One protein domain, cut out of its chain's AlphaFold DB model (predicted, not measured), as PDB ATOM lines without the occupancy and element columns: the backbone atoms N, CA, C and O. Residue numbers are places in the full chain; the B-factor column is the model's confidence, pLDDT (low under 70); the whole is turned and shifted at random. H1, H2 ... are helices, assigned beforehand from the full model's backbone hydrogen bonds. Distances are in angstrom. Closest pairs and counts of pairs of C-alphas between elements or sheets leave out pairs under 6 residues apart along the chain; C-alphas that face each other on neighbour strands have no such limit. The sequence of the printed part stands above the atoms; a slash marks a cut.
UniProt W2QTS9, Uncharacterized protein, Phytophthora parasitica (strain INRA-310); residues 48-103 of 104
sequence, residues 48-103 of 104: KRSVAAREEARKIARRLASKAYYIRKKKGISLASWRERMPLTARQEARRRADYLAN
ATOM      1  N   LYS A  48     -66.725 -25.598  29.870       85.06
ATOM      2  CA  LYS A  48     -66.136 -26.850  30.368       85.06
ATOM      3  C   LYS A  48     -66.224 -27.985  29.339       85.06
ATOM      4  O   LYS A  48     -65.272 -28.746  29.204       85.06
ATOM      5  N   ARG A  49     -67.332 -28.066  28.589       87.38
ATOM      6  CA  ARG A  49     -67.564 -29.112  27.579       87.38
ATOM      7  C   ARG A  49     -66.604 -28.972  26.396       87.38
ATOM      8  O   ARG A  49     -65.951 -29.943  26.034       87.38
ATOM      9  N   SER A  50     -66.439 -27.768  25.857       87.81
ATOM     10  CA  SER A  50     -65.461 -27.454  24.807       87.81
ATOM     11  C   SER A  50     -64.029 -27.746  25.240       87.81
ATOM     12  O   SER A  50     -63.240 -28.287  24.462       87.81
ATOM     13  N   VAL A  51     -63.660 -27.380  26.473       87.56
ATOM     14  CA  VAL A  51     -62.321 -27.672  27.003       87.56
ATOM     15  C   VAL A  51     -62.088 -29.182  27.040       87.56
ATOM     16  O   VAL A  51     -61.098 -29.633  26.465       87.56
ATOM     17  N   ALA A  52     -63.021 -29.947  27.612       90.12
ATOM     18  CA  ALA A  52     -62.938 -31.404  27.679       90.12
ATOM     19  C   ALA A  52     -62.876 -32.048  26.281       90.12
ATOM     20  O   ALA A  52     -61.995 -32.860  26.018       90.12
ATOM     21  N   ALA A  53     -63.725 -31.621  25.342       91.31
ATOM     22  CA  ALA A  53     -63.712 -32.124  23.967       91.31
ATOM     23  C   ALA A  53     -62.362 -31.879  23.268       91.31
ATOM     24  O   ALA A  53     -61.834 -32.757  22.584       91.31
ATOM     25  N   ARG A  54     -61.752 -30.702  23.471       91.38
ATOM     26  CA  ARG A  54     -60.416 -30.396  22.933       91.38
ATOM     27  C   ARG A  54     -59.315 -31.216  23.600       91.38
ATOM     28  O   ARG A  54     -58.333 -31.553  22.939       91.38
ATOM     29  N   GLU A  55     -59.434 -31.505  24.890       92.69
ATOM     30  CA  GLU A  55     -58.499 -32.385  25.593       92.69
ATOM     31  C   GLU A  55     -58.593 -33.824  25.091       92.69
ATOM     32  O   GLU A  55     -57.558 -34.418  24.787       92.69
ATOM     33  N   GLU A  56     -59.801 -34.351  24.896       93.62
ATOM     34  CA  GLU A  56     -60.008 -35.675  24.304       93.62
ATOM     35  C   GLU A  56     -59.481 -35.743  22.867       93.62
ATOM     36  O   GLU A  56     -58.709 -36.646  22.540       93.62
ATOM     37  N   ALA A  57     -59.754 -34.736  22.034       92.56
ATOM     38  CA  ALA A  57     -59.186 -34.658  20.688       92.56
ATOM     39  C   ALA A  57     -57.643 -34.680  20.706       92.56
ATOM     40  O   ALA A  57     -57.015 -35.377  19.907       92.56
ATOM     41  N   ARG A  58     -57.008 -33.979  21.658       93.06
ATOM     42  CA  ARG A  58     -55.546 -34.017  21.848       93.06
ATOM     43  C   ARG A  58     -55.055 -35.390  22.304       93.06
ATOM     44  O   ARG A  58     -54.005 -35.829  21.835       93.06
ATOM     45  N   LYS A  59     -55.779 -36.068  23.202       95.44
ATOM     46  CA  LYS A  59     -55.447 -37.436  23.639       95.44
ATOM     47  C   LYS A  59     -55.524 -38.416  22.470       95.44
ATOM     48  O   LYS A  59     -54.583 -39.185  22.276       95.44
ATOM     49  N   ILE A  60     -56.585 -38.350  21.665       94.06
ATOM     50  CA  ILE A  60     -56.759 -39.175  20.462       94.06
ATOM     51  C   ILE A  60     -55.621 -38.911  19.472       94.06
ATOM     52  O   ILE A  60     -54.943 -39.852  19.066       94.06
ATOM     53  N   ALA A  61     -55.336 -37.645  19.154       91.75
ATOM     54  CA  ALA A  61     -54.245 -37.281  18.251       91.75
ATOM     55  C   ALA A  61     -52.882 -37.795  18.747       91.75
ATOM     56  O   ALA A  61     -52.099 -38.331  17.964       91.75
ATOM     57  N   ARG A  62     -52.611 -37.700  20.057       92.44
ATOM     58  CA  ARG A  62     -51.382 -38.231  20.662       92.44
ATOM     59  C   ARG A  62     -51.298 -39.754  20.526       92.44
ATOM     60  O   ARG A  62     -50.259 -40.255  20.111       92.44
ATOM     61  N   ARG A  63     -52.387 -40.480  20.809       93.25
ATOM     62  CA  ARG A  63     -52.455 -41.944  20.635       93.25
ATOM     63  C   ARG A  63     -52.212 -42.351  19.182       93.25
ATOM     64  O   ARG A  63     -51.436 -43.270  18.935       93.25
ATOM     65  N   LEU A  64     -52.830 -41.651  18.229       88.62
ATOM     66  CA  LEU A  64     -52.629 -41.891  16.797       88.62
ATOM     67  C   LEU A  64     -51.177 -41.639  16.377       88.62
ATOM     68  O   LEU A  64     -50.592 -42.479  15.698       88.62
ATOM     69  N   ALA A  65     -50.566 -40.541  16.833       87.44
ATOM     70  CA  ALA A  65     -49.162 -40.235  16.560       87.44
ATOM     71  C   ALA A  65     -48.214 -41.304  17.134       87.44
ATOM     72  O   ALA A  65     -47.315 -41.775  16.433       87.44
ATOM     73  N   SER A  66     -48.446 -41.748  18.374       88.44
ATOM     74  CA  SER A  66     -47.690 -42.849  18.981       88.44
ATOM     75  C   SER A  66     -47.862 -44.153  18.197       88.44
ATOM     76  O   SER A  66     -46.875 -44.819  17.889       88.44
ATOM     77  N   LYS A  67     -49.092 -44.505  17.802       89.12
ATOM     78  CA  LYS A  67     -49.362 -45.700  16.988       89.12
ATOM     79  C   LYS A  67     -48.638 -45.635  15.637       89.12
ATOM     80  O   LYS A  67     -47.996 -46.608  15.247       89.12
ATOM     81  N   ALA A  68     -48.681 -44.489  14.959       85.44
ATOM     82  CA  ALA A  68     -47.972 -44.266  13.700       85.44
ATOM     83  C   ALA A  68     -46.449 -44.437  13.852       85.44
ATOM     84  O   ALA A  68     -45.814 -45.072  13.009       85.44
ATOM     85  N   TYR A  69     -45.873 -43.950  14.956       84.69
ATOM     86  CA  TYR A  69     -44.455 -44.141  15.271       84.69
ATOM     87  C   TYR A  69     -44.069 -45.626  15.384       84.69
ATOM     88  O   TYR A  69     -43.091 -46.054  14.764       84.69
ATOM     89  N   TYR A  70     -44.846 -46.425  16.124       87.94
ATOM     90  CA  TYR A  70     -44.571 -47.859  16.274       87.94
ATOM     91  C   TYR A  70     -44.765 -48.635  14.968       87.94
ATOM     92  O   TYR A  70     -43.956 -49.508  14.660       87.94
ATOM     93  N   ILE A  71     -45.776 -48.287  14.164       86.31
ATOM     94  CA  ILE A  71     -45.979 -48.882  12.834       86.31
ATOM     95  C   ILE A  71     -44.767 -48.619  11.936       86.31
ATOM     96  O   ILE A  71     -44.256 -49.557  11.323       86.31
ATOM     97  N   ARG A  72     -44.267 -47.377  11.894       88.31
ATOM     98  CA  ARG A  72     -43.056 -47.023  11.137       88.31
ATOM     99  C   ARG A  72     -41.859 -47.865  11.582       88.31
ATOM    100  O   ARG A  72     -41.178 -48.437  10.735       88.31
ATOM    101  N   LYS A  73     -41.629 -47.959  12.901       87.12
ATOM    102  CA  LYS A  73     -40.513 -48.729  13.475       87.12
ATOM    103  C   LYS A  73     -40.615 -50.216  13.115       87.12
ATOM    104  O   LYS A  73     -39.625 -50.792  12.690       87.12
ATOM    105  N   LYS A  74     -41.807 -50.816  13.226       91.06
ATOM    106  CA  LYS A  74     -42.036 -52.237  12.909       91.06
ATOM    107  C   LYS A  74     -41.845 -52.550  11.422       91.06
ATOM    108  O   LYS A  74     -41.345 -53.614  11.092       91.06
ATOM    109  N   LYS A  75     -42.235 -51.635  10.531       87.62
ATOM    110  CA  LYS A  75     -42.098 -51.807   9.076       87.62
ATOM    111  C   LYS A  75     -40.695 -51.493   8.536       87.62
ATOM    112  O   LYS A  75     -40.510 -51.539   7.328       87.62
ATOM    113  N   GLY A  76     -39.738 -51.114   9.390       88.75
ATOM    114  CA  GLY A  76     -38.377 -50.769   8.961       88.75
ATOM    115  C   GLY A  76     -38.297 -49.538   8.047       88.75
ATOM    116  O   GLY A  76     -37.309 -49.352   7.347       88.75
ATOM    117  N   ILE A  77     -39.332 -48.688   8.025       85.19
ATOM    118  CA  ILE A  77     -39.374 -47.529   7.125       85.19
ATOM    119  C   ILE A  77     -38.491 -46.420   7.705       85.19
ATOM    120  O   ILE A  77     -38.665 -46.012   8.860       85.19
ATOM    121  N   SER A  78     -37.575 -45.890   6.891       87.19
ATOM    122  CA  SER A  78     -36.731 -44.759   7.283       87.19
ATOM    123  C   SER A  78     -37.575 -43.513   7.586       87.19
ATOM    124  O   SER A  78     -38.662 -43.306   7.038       87.19
ATOM    125  N   LEU A  79     -37.086 -42.639   8.473       80.75
ATOM    126  CA  LEU A  79     -37.801 -41.403   8.808       80.75
ATOM    127  C   LEU A  79     -38.011 -40.501   7.582       80.75
ATOM    128  O   LEU A  79     -39.054 -39.860   7.497       80.75
ATOM    129  N   ALA A  80     -37.042 -40.465   6.664       82.56
ATOM    130  CA  ALA A  80     -37.113 -39.681   5.434       82.56
ATOM    131  C   ALA A  80     -38.236 -40.187   4.518       82.56
ATOM    132  O   ALA A  80     -39.170 -39.438   4.238       82.56
ATOM    133  N   SER A  81     -38.240 -41.485   4.192       83.69
ATOM    134  CA  SER A  81     -39.281 -42.074   3.337       83.69
ATOM    135  C   SER A  81     -40.676 -41.996   3.970       83.69
ATOM    136  O   SER A  81     -41.679 -41.822   3.280       83.69
ATOM    137  N   TRP A  82     -40.767 -42.078   5.303       80.81
ATOM    138  CA  TRP A  82     -42.032 -41.880   6.016       80.81
ATOM    139  C   TRP A  82     -42.545 -40.434   5.931       80.81
ATOM    140  O   TRP A  82     -43.752 -40.219   5.854       80.81
ATOM    141  N   ARG A  83     -41.644 -39.443   5.956       78.44
ATOM    142  CA  ARG A  83     -41.992 -38.017   5.835       78.44
ATOM    143  C   ARG A  83     -42.439 -37.647   4.423       78.44
ATOM    144  O   ARG A  83     -43.329 -36.821   4.303       78.44
ATOM    145  N   GLU A  84     -41.866 -38.268   3.397       79.50
ATOM    146  CA  GLU A  84     -42.286 -38.079   1.999       79.50
ATOM    147  C   GLU A  84     -43.674 -38.667   1.721       79.50
ATOM    148  O   GLU A  84     -44.453 -38.086   0.973       79.50
ATOM    149  N   ARG A  85     -44.003 -39.803   2.347       77.19
ATOM    150  CA  ARG A  85     -45.296 -40.485   2.168       77.19
ATOM    151  C   ARG A  85     -46.469 -39.823   2.888       77.19
ATOM    152  O   ARG A  85     -47.615 -40.149   2.589       77.19
ATOM    153  N   MET A  86     -46.209 -38.961   3.868       73.94
ATOM    154  CA  MET A  86     -47.266 -38.281   4.610       73.94
ATOM    155  C   MET A  86     -47.644 -36.982   3.902       73.94
ATOM    156  O   MET A  86     -46.747 -36.208   3.567       73.94
ATOM    157  N   PRO A  87     -48.946 -36.700   3.713       72.06
ATOM    158  CA  PRO A  87     -49.365 -35.423   3.162       72.06
ATOM    159  C   PRO A  87     -48.831 -34.300   4.053       72.06
ATOM    160  O   PRO A  87     -48.954 -34.341   5.285       72.06
ATOM    161  N   LEU A  88     -48.192 -33.315   3.426       74.62
ATOM    162  CA  LEU A  88     -47.701 -32.141   4.128       74.62
ATOM    163  C   LEU A  88     -48.898 -31.390   4.715       74.62
ATOM    164  O   LEU A  88     -49.969 -31.295   4.125       74.62
ATOM    165  N   THR A  89     -48.724 -30.833   5.908       79.00
ATOM    166  CA  THR A  89     -49.717 -29.883   6.418       79.00
ATOM    167  C   THR A  89     -49.707 -28.631   5.541       79.00
ATOM    168  O   THR A  89     -48.640 -28.218   5.093       79.00
ATOM    169  N   ALA A  90     -50.844 -27.946   5.393       76.25
ATOM    170  CA  ALA A  90     -50.932 -26.700   4.616       76.25
ATOM    171  C   ALA A  90     -49.858 -25.658   5.005       76.25
ATOM    172  O   ALA A  90     -49.358 -24.903   4.177       76.25
ATOM    173  N   ARG A  91     -49.438 -25.642   6.280       75.94
ATOM    174  CA  ARG A  91     -48.343 -24.786   6.760       75.94
ATOM    175  C   ARG A  91     -46.975 -25.212   6.221       75.94
ATOM    176  O   ARG A  91     -46.143 -24.352   5.951       75.94
ATOM    177  N   GLN A  92     -46.716 -26.513   6.139       77.25
ATOM    178  CA  GLN A  92     -45.480 -27.055   5.574       77.25
ATOM    179  C   GLN A  92     -45.454 -26.891   4.053       77.25
ATOM    180  O   GLN A  92     -44.410 -26.530   3.523       77.25
ATOM    181  N   GLU A  93     -46.588 -27.077   3.376       83.19
ATOM    182  CA  GLU A  93     -46.725 -26.798   1.941       83.19
ATOM    183  C   GLU A  93     -46.452 -25.329   1.631       83.19
ATOM    184  O   GLU A  93     -45.631 -25.034   0.769       83.19
ATOM    185  N   ALA A  94     -47.061 -24.404   2.381       84.38
ATOM    186  CA  ALA A  94     -46.819 -22.972   2.219       84.38
ATOM    187  C   ALA A  94     -45.342 -22.604   2.430       84.38
ATOM    188  O   ALA A  94     -44.801 -21.785   1.694       84.38
ATOM    189  N   ARG A  95     -44.679 -23.235   3.409       85.56
ATOM    190  CA  ARG A  95     -43.255 -23.011   3.686       85.56
ATOM    191  C   ARG A  95     -42.379 -23.544   2.548       85.56
ATOM    192  O   ARG A  95     -41.587 -22.793   2.006       85.56
ATOM    193  N   ARG A  96     -42.626 -24.778   2.097       83.31
ATOM    194  CA  ARG A  96     -41.939 -25.390   0.949       83.31
ATOM    195  C   ARG A  96     -42.141 -24.592  -0.344       83.31
ATOM    196  O   ARG A  96     -41.214 -24.468  -1.133       83.31
ATOM    197  N   ARG A  97     -43.343 -24.045  -0.562       86.94
ATOM    198  CA  ARG A  97     -43.649 -23.172  -1.703       86.94
ATOM    199  C   ARG A  97     -42.881 -21.854  -1.623       86.94
ATOM    200  O   ARG A  97     -42.372 -21.410  -2.641       86.94
ATOM    201  N   ALA A  98     -42.782 -21.255  -0.437       88.31
ATOM    202  CA  ALA A  98     -41.965 -20.062  -0.223       88.31
ATOM    203  C   ALA A  98     -40.474 -20.349  -0.469       88.31
ATOM    204  O   ALA A  98     -39.830 -19.577  -1.170       88.31
ATOM    205  N   ASP A  99     -39.960 -21.482   0.020       88.75
ATOM    206  CA  ASP A  99     -38.573 -21.905  -0.208       88.75
ATOM    207  C   ASP A  99     -38.291 -22.147  -1.705       88.75
ATOM    208  O   ASP A  99     -37.238 -21.764  -2.203       88.75
ATOM    209  N   TYR A 100     -39.234 -22.743  -2.448       88.56
ATOM    210  CA  TYR A 100     -39.114 -22.937  -3.900       88.56
ATOM    211  C   TYR A 100     -39.089 -21.608  -4.665       88.56
ATOM    212  O   TYR A 100     -38.244 -21.417  -5.530       88.56
ATOM    213  N   LEU A 101     -39.975 -20.672  -4.313       88.56
ATOM    214  CA  LEU A 101     -40.020 -19.337  -4.921       88.56
ATOM    215  C   LEU A 101     -38.791 -18.480  -4.586       88.56
ATOM    216  O   LEU A 101     -38.476 -17.576  -5.344       88.56
ATOM    217  N   ALA A 102     -38.119 -18.739  -3.461       85.88
ATOM    218  CA  ALA A 102     -36.916 -18.016  -3.048       85.88
ATOM    219  C   ALA A 102     -35.622 -18.521  -3.718       85.88
ATOM    220  O   ALA A 102     -34.597 -17.858  -3.606       85.88
ATOM    221  N   ASN A 103     -35.658 -19.692  -4.364       79.19
ATOM    222  CA  ASN A 103     -34.529 -20.281  -5.102       79.19
ATOM    223  C   ASN A 103     -34.728 -20.229  -6.633       79.19
ATOM    224  O   ASN A 103     -34.020 -20.920  -7.366       79.19
TER     225      ASN A 103
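AT A GLANCE: This is residues 48 to 103 of the 104 residues of an uncharacterized protein of Phytophthora parasitica (strain INRA-310) (UniProt W2QTS9). An open, loosely drawn V: the long straight helix H1 makes one arm, and the chain turns at its far end through residues 75 to 78 and folds back as a thinner arm made of the short helix H2 and residues 86 to 89. From the end of that second arm H3 turns outward, away from H1, and the space between the arms is empty. The printed part has 56 residues with three named helices, in the order H1, H2, H3, and no named strand; its class is all helix. The whole is extended, with a radius of gyration of the C-alphas of 15.9 A, and only just flat, spanning 48 by 31 by 10 A.

HOW THE PARTS SIT: H1, residues 48 to 74, touches no helix. It is close to but not clearly touching H2, residues 79 to 85; their closest C-alphas, those of Arg 72 and Trp 82, are 7.3 A apart. The two run opposite ways at a steep tilt of 68 degrees, only just short of about perpendicular. H3, residues 90 to 102, is apart from both H1 and H2. Every O i to N i+4 pair is within hydrogen-bond range in H1, H2 and H3.

IN THESE COORDINATES: H1 is the longest helix, 39.1 A from C-alpha 48 at (-66.136, -26.850, 30.368) to C-alpha 74 at (-42.036, -52.237, 12.909). H2 measures 10.1 A between its first and last C-alphas. H3 measures 18.2 A and ends with C-alpha 102 at (-36.916, -18.016, -3.048).

THE WHOLE: The two C-alphas farthest apart, those of Lys 48 and Asn 103, are 48.0 A apart. The links H1 to H2 and H2 to H3 are tight, each of 4 residues. Residues 48 to 68, which belong to H1, stand free. The printed part has no cut. Its mean pLDDT is 85.8, and no printed residue is under 70.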